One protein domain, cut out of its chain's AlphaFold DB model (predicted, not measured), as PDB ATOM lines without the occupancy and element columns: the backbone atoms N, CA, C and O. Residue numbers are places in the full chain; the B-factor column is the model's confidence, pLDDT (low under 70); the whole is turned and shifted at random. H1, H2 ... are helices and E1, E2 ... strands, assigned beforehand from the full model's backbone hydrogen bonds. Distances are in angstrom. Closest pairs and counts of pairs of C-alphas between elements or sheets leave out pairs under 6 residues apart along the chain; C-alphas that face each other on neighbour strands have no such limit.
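AT A GLANCE: This is residues 170 to 227 of the 364 residues of an uncharacterized protein of Abscondita terminalis (UniProt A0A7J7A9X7). With little regular structure, the domain is a loose rod: a small antiparallel hairpin, E3-E4, lies near one end, a second, E1-E2, follows nearer the middle with Cys 210 close to Cys 224, and a long link runs from E1-E2 to the short helix H1 near the other end. Of 58 printed residues, 23 are in one named helix and four strands, H1 E1 E2 E3 E4, class mixed. It is loose: radius of gyration of the C-alphas 14.6 A, spans 46 by 20 by 14 A.

IN THESE COORDINATES: E1 is residues 200 to 204, 12.0 A from first to last C-alpha; E2 is 207 to 210, E3 214 to 216, E4 224 to 226, ending at C-alpha (65.428, 18.351, -4.087). H1, residues 173 to 180, begins at C-alpha (37.800, 27.884, -17.100).

HOW THE PARTS SIT: Within hydrogen-bond range are N 201 and O 209 of hairpin E1-E2, 2.8 A, and N 225 and O 215 of hairpin E3-E4, 2.8 A. The closest C-alphas of E2 and E4, Cys 210 and Cys 224, are 5.6 A apart. H1, with 3 of 4 O i to N i+4 pairs within range, is apart from E2, E3 and E4.

THE WHOLE: The printed part has no cut. The long link, H1 to E1, has 19 residues. Residues 170 to 191 and 204 have pLDDT under 70.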
ATOM      1  N   ALA A 170      37.053  20.405 -19.910       42.19
ATOM      2  CA  ALA A 170      37.656  21.545 -20.604       42.19
ATOM      3  C   ALA A 170      39.062  21.870 -20.059       42.19
ATOM      4  O   ALA A 170      39.265  21.766 -18.849       42.19
ATOM      5  N   PRO A 171      40.011  22.310 -20.909       38.19
ATOM      6  CA  PRO A 171      41.382  22.622 -20.493       38.19
ATOM      7  C   PRO A 171      41.522  23.976 -19.775       38.19
ATOM      8  O   PRO A 171      42.544  24.230 -19.147       38.19
ATOM      9  N   THR A 172      40.522  24.861 -19.867       43.97
ATOM     10  CA  THR A 172      40.516  26.178 -19.211       43.97
ATOM     11  C   THR A 172      39.125  26.532 -18.690       43.97
ATOM     12  O   THR A 172      38.111  26.072 -19.225       43.97
ATOM     13  N   LEU A 173      39.061  27.409 -17.683       46.12
ATOM     14  CA  LEU A 173      37.800  27.884 -17.100       46.12
ATOM     15  C   LEU A 173      36.916  28.628 -18.124       46.12
ATOM     16  O   LEU A 173      35.693  28.547 -18.060       46.12
ATOM     17  N   ALA A 174      37.530  29.286 -19.115       47.59
ATOM     18  CA  ALA A 174      36.835  29.980 -20.203       47.59
ATOM     19  C   ALA A 174      36.216  29.027 -21.249       47.59
ATOM     20  O   ALA A 174      35.163  29.335 -21.811       47.59
ATOM     21  N   LEU A 175      36.829  27.863 -21.510       46.78
ATOM     22  CA  LEU A 175      36.161  26.807 -22.283       46.78
ATOM     23  C   LEU A 175      35.091  26.102 -21.443       46.78
ATOM     24  O   LEU A 175      34.041  25.753 -21.981       46.78
ATOM     25  N   ALA A 176      35.318  25.935 -20.135       44.12
ATOM     26  CA  ALA A 176      34.335  25.352 -19.228       44.12
ATOM     27  C   ALA A 176      33.026  26.160 -19.218       44.12
ATOM     28  O   ALA A 176      31.966  25.590 -19.458       44.12
ATOM     29  N   THR A 177      33.064  27.483 -19.036       44.84
ATOM     30  CA  THR A 177      31.845  28.318 -19.040       44.84
ATOM     31  C   THR A 177      31.066  28.245 -20.358       44.84
ATOM     32  O   THR A 177      29.839  28.121 -20.327       44.84
ATOM     33  N   ARG A 178      31.744  28.212 -21.515       46.09
ATOM     34  CA  ARG A 178      31.088  28.017 -22.828       46.09
ATOM     35  C   ARG A 178      30.476  26.617 -22.994       46.09
ATOM     36  O   ARG A 178      29.429  26.484 -23.626       46.09
ATOM     37  N   LEU A 179      31.085  25.577 -22.416       40.00
ATOM     38  CA  LEU A 179      30.519  24.220 -22.370       40.00
ATOM     39  C   LEU A 179      29.300  24.134 -21.434       40.00
ATOM     40  O   LEU A 179      28.307  23.502 -21.793       40.00
ATOM     41  N   HIS A 180      29.337  24.811 -20.283       42.44
ATOM     42  CA  HIS A 180      28.266  24.811 -19.271       42.44
ATOM     43  C   HIS A 180      26.946  25.393 -19.811       42.44
ATOM     44  O   HIS A 180      25.863  24.950 -19.438       42.44
ATOM     45  N   GLN A 181      27.023  26.355 -20.739       42.69
ATOM     46  CA  GLN A 181      25.843  26.910 -21.416       42.69
ATOM     47  C   GLN A 181      25.184  25.933 -22.409       42.69
ATOM     48  O   GLN A 181      24.007  26.099 -22.723       42.69
ATOM     49  N   ARG A 182      25.903  24.910 -22.901       38.34
ATOM     50  CA  ARG A 182      25.363  23.886 -23.824       38.34
ATOM     51  C   ARG A 182      25.069  22.540 -23.159       38.34
ATOM     52  O   ARG A 182      24.244  21.784 -23.663       38.34
ATOM     53  N   CYS A 183      25.703  22.244 -22.031       41.12
ATOM     54  CA  CYS A 183      25.406  21.103 -21.173       41.12
ATOM     55  C   CYS A 183      25.111  21.621 -19.764       41.12
ATOM     56  O   CYS A 183      26.035  22.024 -19.065       41.12
ATOM     57  N   LYS A 184      23.837  21.583 -19.338       42.50
ATOM     58  CA  LYS A 184      23.370  22.015 -18.002       42.50
ATOM     59  C   LYS A 184      23.866  21.089 -16.866       42.50
ATOM     60  O   LYS A 184      23.051  20.521 -16.141       42.50
ATOM     61  N   ARG A 185      25.179  20.863 -16.734       44.81
ATOM     62  CA  ARG A 185      25.800  19.993 -15.718       44.81
ATOM     63  C   ARG A 185      27.226  20.409 -15.352       44.81
ATOM     64  O   ARG A 185      27.948  20.984 -16.159       44.81
ATOM     65  N   GLN A 186      27.617  20.012 -14.138       39.44
ATOM     66  CA  GLN A 186      28.941  20.207 -13.546       39.44
ATOM     67  C   GLN A 186      30.086  19.799 -14.486       39.44
ATOM     68  O   GLN A 186      30.061  18.724 -15.091       39.44
ATOM     69  N   ILE A 187      31.115  20.645 -14.546       41.97
ATOM     70  CA  ILE A 187      32.328  20.429 -15.337       41.97
ATOM     71  C   ILE A 187      33.479  20.106 -14.399       41.97
ATOM     72  O   ILE A 187      33.734  20.837 -13.444       41.97
ATOM     73  N   PHE A 188      34.199  19.034 -14.716       41.12
ATOM     74  CA  PHE A 188      35.409  18.645 -14.006       41.12
ATOM     75  C   PHE A 188      36.630  19.201 -14.739       41.12
ATOM     76  O   PHE A 188      36.863  18.899 -15.913       41.12
ATOM     77  N   VAL A 189      37.406  20.027 -14.037       45.50
ATOM     78  CA  VAL A 189      38.713  20.504 -14.498       45.50
ATOM     79  C   VAL A 189      39.734  19.411 -14.201       45.50
ATOM     80  O   VAL A 189      39.902  19.013 -13.051       45.50
ATOM     81  N   TYR A 190      40.403  18.916 -15.237       48.03
ATOM     82  CA  TYR A 190      41.475  17.931 -15.123       48.03
ATOM     83  C   TYR A 190      42.829  18.637 -15.244       48.03
ATOM     84  O   TYR A 190      42.963  19.638 -15.951       48.03
ATOM     85  N   ALA A 191      43.832  18.143 -14.522       61.09
ATOM     86  CA  ALA A 191      45.156  18.746 -14.510       61.09
ATOM     87  C   ALA A 191      45.888  18.463 -15.831       61.09
ATOM     88  O   ALA A 191      46.211  17.316 -16.137       61.09
ATOM     89  N   VAL A 192      46.147  19.513 -16.613       70.25
ATOM     90  CA  VAL A 192      46.895  19.444 -17.877       70.25
ATOM     91  C   VAL A 192      48.097  20.372 -17.787       70.25
ATOM     92  O   VAL A 192      47.933  21.578 -17.613       70.25
ATOM     93  N   CYS A 193      49.297  19.820 -17.938       72.69
ATOM     94  CA  CYS A 193      50.549  20.569 -17.914       72.69
ATOM     95  C   CYS A 193      51.216  20.484 -19.302       72.69
ATOM     96  O   CYS A 193      51.410  19.371 -19.794       72.69
ATOM     97  N   PRO A 194      51.575  21.617 -19.944       77.75
ATOM     98  CA  PRO A 194      52.255  21.631 -21.247       77.75
ATOM     99  C   PRO A 194      53.604  20.897 -21.286       77.75
ATOM    100  O   PRO A 194      54.032  20.450 -22.348       77.75
ATOM    101  N   LYS A 195      54.272  20.775 -20.134       83.56
ATOM    102  CA  LYS A 195      55.486  19.977 -19.929       83.56
ATOM    103  C   LYS A 195      55.264  18.978 -18.782       83.56
ATOM    104  O   LYS A 195      54.460  19.262 -17.890       83.56
ATOM    105  N   PRO A 196      55.973  17.833 -18.762       79.94
ATOM    106  CA  PRO A 196      55.944  16.922 -17.622       79.94
ATOM    107  C   PRO A 196      56.519  17.593 -16.365       79.94
ATOM    108  O   PRO A 196      57.550  18.258 -16.429       79.94
ATOM    109  N   CYS A 197      55.869  17.382 -15.218       85.81
ATOM    110  CA  CYS A 197      56.372  17.828 -13.920       85.81
ATOM    111  C   CYS A 197      57.527  16.921 -13.466       85.81
ATOM    112  O   CYS A 197      57.307  15.760 -13.121       85.81
ATOM    113  N   VAL A 198      58.757  17.430 -13.445       92.00
ATOM    114  CA  VAL A 198      59.931  16.676 -12.979       92.00
ATOM    115  C   VAL A 198      59.957  16.691 -11.450       92.00
ATOM    116  O   VAL A 198      59.938  17.760 -10.847       92.00
ATOM    117  N   ASN A 199      59.991  15.509 -10.822       91.06
ATOM    118  CA  ASN A 199      59.861  15.306  -9.366       91.06
ATOM    119  C   ASN A 199      58.564  15.882  -8.749       91.06
ATOM    120  O   ASN A 199      58.533  16.289  -7.584       91.06
ATOM    121  N   GLY A 200      57.477  15.903  -9.520       90.25
ATOM    122  CA  GLY A 200      56.167  16.353  -9.062       90.25
ATOM    123  C   GLY A 200      55.023  15.737  -9.861       90.25
ATOM    124  O   GLY A 200      55.231  14.939 -10.774       90.25
ATOM    125  N   ARG A 201      53.797  16.145  -9.540       83.75
ATOM    126  CA  ARG A 201      52.565  15.754 -10.232       83.75
ATOM    127  C   ARG A 201      51.851  16.993 -10.768       83.75
ATOM    128  O   ARG A 201      51.773  18.005 -10.076       83.75
ATOM    129  N   CYS A 202      51.277  16.900 -11.967       82.44
ATOM    130  CA  CYS A 202      50.352  17.920 -12.459       82.44
ATOM    131  C   CYS A 202      49.063  17.858 -11.620       82.44
ATOM    132  O   CYS A 202      48.381  16.831 -11.619       82.44
ATOM    133  N   SER A 203      48.774  18.911 -10.856       78.19
ATOM    134  CA  SER A 203      47.695  18.949  -9.854       78.19
ATOM    135  C   SER A 203      46.520  19.837 -10.261       78.19
ATOM    136  O   SER A 203      45.386  19.567  -9.878       78.19
ATOM    137  N   ALA A 204      46.776  20.846 -11.092       66.62
ATOM    138  CA  ALA A 204      45.778  21.681 -11.751       66.62
ATOM    139  C   ALA A 204      46.306  22.096 -13.143       66.62
ATOM    140  O   ALA A 204      47.472  21.819 -13.450       66.62
ATOM    141  N   PRO A 205      45.495  22.726 -14.018       71.81
ATOM    142  CA  PRO A 205      45.982  23.240 -15.294       71.81
ATOM    143  C   PRO A 205      47.229  24.108 -15.110       71.81
ATOM    144  O   PRO A 205      47.264  24.981 -14.241       71.81
ATOM    145  N   ASP A 206      48.261  23.827 -15.904       77.44
ATOM    146  CA  ASP A 206      49.535  24.553 -15.914       77.44
ATOM    147  C   ASP A 206      50.243  24.632 -14.534       77.44
ATOM    148  O   ASP A 206      51.071  25.510 -14.274       77.44
ATOM    149  N   THR A 207      49.907  23.704 -13.627       79.81
ATOM    150  CA  THR A 207      50.321  23.723 -12.219       79.81
ATOM    151  C   THR A 207      50.876  22.370 -11.786       79.81
ATOM    152  O   THR A 207      50.142  21.398 -11.594       79.81
ATOM    153  N   CYS A 208      52.187  22.329 -11.555       86.50
ATOM    154  CA  CYS A 208      52.839  21.226 -10.859       86.50
ATOM    155  C   CYS A 208      52.757  21.416  -9.335       86.50
ATOM    156  O   CYS A 208      52.957  22.522  -8.823       86.50
ATOM    157  N   THR A 209      52.527  20.323  -8.613       87.75
ATOM    158  CA  THR A 209      52.777  20.185  -7.173       87.75
ATOM    159  C   THR A 209      53.973  19.258  -6.995       87.75
ATOM    160  O   THR A 209      53.997  18.168  -7.566       87.75
ATOM    161  N   CYS A 210      54.977  19.693  -6.239       92.25
ATOM    162  CA  CYS A 210      56.189  18.909  -6.012       92.25
ATOM    163  C   CYS A 210      55.935  17.733  -5.066       92.25
ATOM    164  O   CYS A 210      55.085  17.813  -4.179       92.25
ATOM    165  N   ASN A 211      56.685  16.648  -5.258       89.31
ATOM    166  CA  ASN A 211      56.656  15.506  -4.351       89.31
ATOM    167  C   ASN A 211      57.280  15.878  -2.993       89.31
ATOM    168  O   ASN A 211      58.056  16.831  -2.892       89.31
ATOM    169  N   THR A 212      56.975  15.112  -1.944       90.88
ATOM    170  CA  THR A 212      57.545  15.311  -0.602       90.88
ATOM    171  C   THR A 212      59.076  15.353  -0.650       90.88
ATOM    172  O   THR A 212      59.704  14.484  -1.251       90.88
ATOM    173  N   GLY A 213      59.676  16.367  -0.021       90.00
ATOM    174  CA  GLY A 213      61.125  16.590  -0.060       90.00
ATOM    175  C   GLY A 213      61.633  17.338  -1.300       90.00
ATOM    176  O   GLY A 213      62.844  17.430  -1.480       90.00
ATOM    177  N   PHE A 214      60.746  17.889  -2.135       93.94
ATOM    178  CA  PHE A 214      61.099  18.749  -3.267       93.94
ATOM    179  C   PHE A 214      60.354  20.095  -3.223       93.94
ATOM    180  O   PHE A 214      59.230  20.188  -2.727       93.94
ATOM    181  N   THR A 215      60.953  21.141  -3.793       93.69
ATOM    182  CA  THR A 215      60.381  22.494  -3.938       93.69
ATOM    183  C   THR A 215      60.459  22.964  -5.386       93.69
ATOM    184  O   THR A 215      61.294  22.489  -6.152       93.69
ATOM    185  N   LYS A 216      59.579  23.887  -5.794       93.06
ATOM    186  CA  LYS A 216      59.581  24.422  -7.166       93.06
ATOM    187  C   LYS A 216      60.891  25.151  -7.457       93.06
ATOM    188  O   LYS A 216      61.365  25.916  -6.620       93.06
ATOM    189  N   ASP A 217      61.435  24.939  -8.649       92.81
ATOM    190  CA  ASP A 217      62.530  25.755  -9.155       92.81
ATOM    191  C   ASP A 217      62.072  27.210  -9.374       92.81
ATOM    192  O   ASP A 217      60.918  27.480  -9.714       92.81
ATOM    193  N   ALA A 218      62.983  28.162  -9.162       90.06
ATOM    194  CA  ALA A 218      62.686  29.590  -9.265       90.06
ATOM    195  C   ALA A 218      62.540  30.091 -10.717       90.06
ATOM    196  O   ALA A 218      62.047  31.198 -10.931       90.06
ATOM    197  N   LYS A 219      62.988  29.309 -11.708       92.31
ATOM    198  CA  LYS A 219      62.990  29.650 -13.138       92.31
ATOM    199  C   LYS A 219      62.074  28.741 -13.959       92.31
ATOM    200  O   LYS A 219      61.445  29.227 -14.895       92.31
ATOM    201  N   ASP A 220      61.967  27.452 -13.622       91.75
ATOM    202  CA  ASP A 220      61.061  26.510 -14.294       91.75
ATOM    203  C   ASP A 220      59.999  25.928 -13.340       91.75
ATOM    204  O   ASP A 220      60.252  25.026 -12.546       91.75
ATOM    205  N   LYS A 221      58.751  26.390 -13.485       89.69
ATOM    206  CA  LYS A 221      57.597  25.929 -12.691       89.69
ATOM    207  C   LYS A 221      57.221  24.449 -12.879       89.69
ATOM    208  O   LYS A 221      56.390  23.951 -12.116       89.69
ATOM    209  N   TYR A 222      57.777  23.772 -13.887       89.38
ATOM    210  CA  TYR A 222      57.614  22.333 -14.114       89.38
ATOM    211  C   TYR A 222      58.742  21.499 -13.488       89.38
ATOM    212  O   TYR A 222      58.651  20.271 -13.477       89.38
ATOM    213  N   LEU A 223      59.788  22.134 -12.952       92.81
ATOM    214  CA  LEU A 223      60.894  21.476 -12.267       92.81
ATOM    215  C   LEU A 223      60.729  21.588 -10.747       92.81
ATOM    216  O   LEU A 223      60.527  22.673 -10.201       92.81
ATOM    217  N   CYS A 224      60.857  20.457 -10.058       92.44
ATOM    218  CA  CYS A 224      60.953  20.403  -8.608       92.44
ATOM    219  C   CYS A 224      62.364  19.956  -8.188       92.44
ATOM    220  O   CYS A 224      62.802  18.837  -8.476       92.44
ATOM    221  N   ASN A 225      63.075  20.851  -7.503       93.00
ATOM    222  CA  ASN A 225      64.420  20.651  -6.972       93.00
ATOM    223  C   ASN A 225      64.366  19.935  -5.620       93.00
ATOM    224  O   ASN A 225      63.458  20.164  -4.824       93.00
ATOM    225  N   ALA A 226      65.342  19.069  -5.354       94.25
ATOM    226  CA  ALA A 226      65.428  18.351  -4.087       94.25
ATOM    227  C   ALA A 226      65.763  19.291  -2.919       94.25
ATOM    228  O   ALA A 226      66.597  20.191  -3.048       94.25
ATOM    229  N   VAL A 227      65.146  19.041  -1.762       93.19
ATOM    230  CA  VAL A 227      65.411  19.746  -0.506       93.19
ATOM    231  C   VAL A 227      66.313  18.891   0.381       93.19
ATOM    232  O   VAL A 227      66.026  17.725   0.664       93.19
TER     233      VAL A 227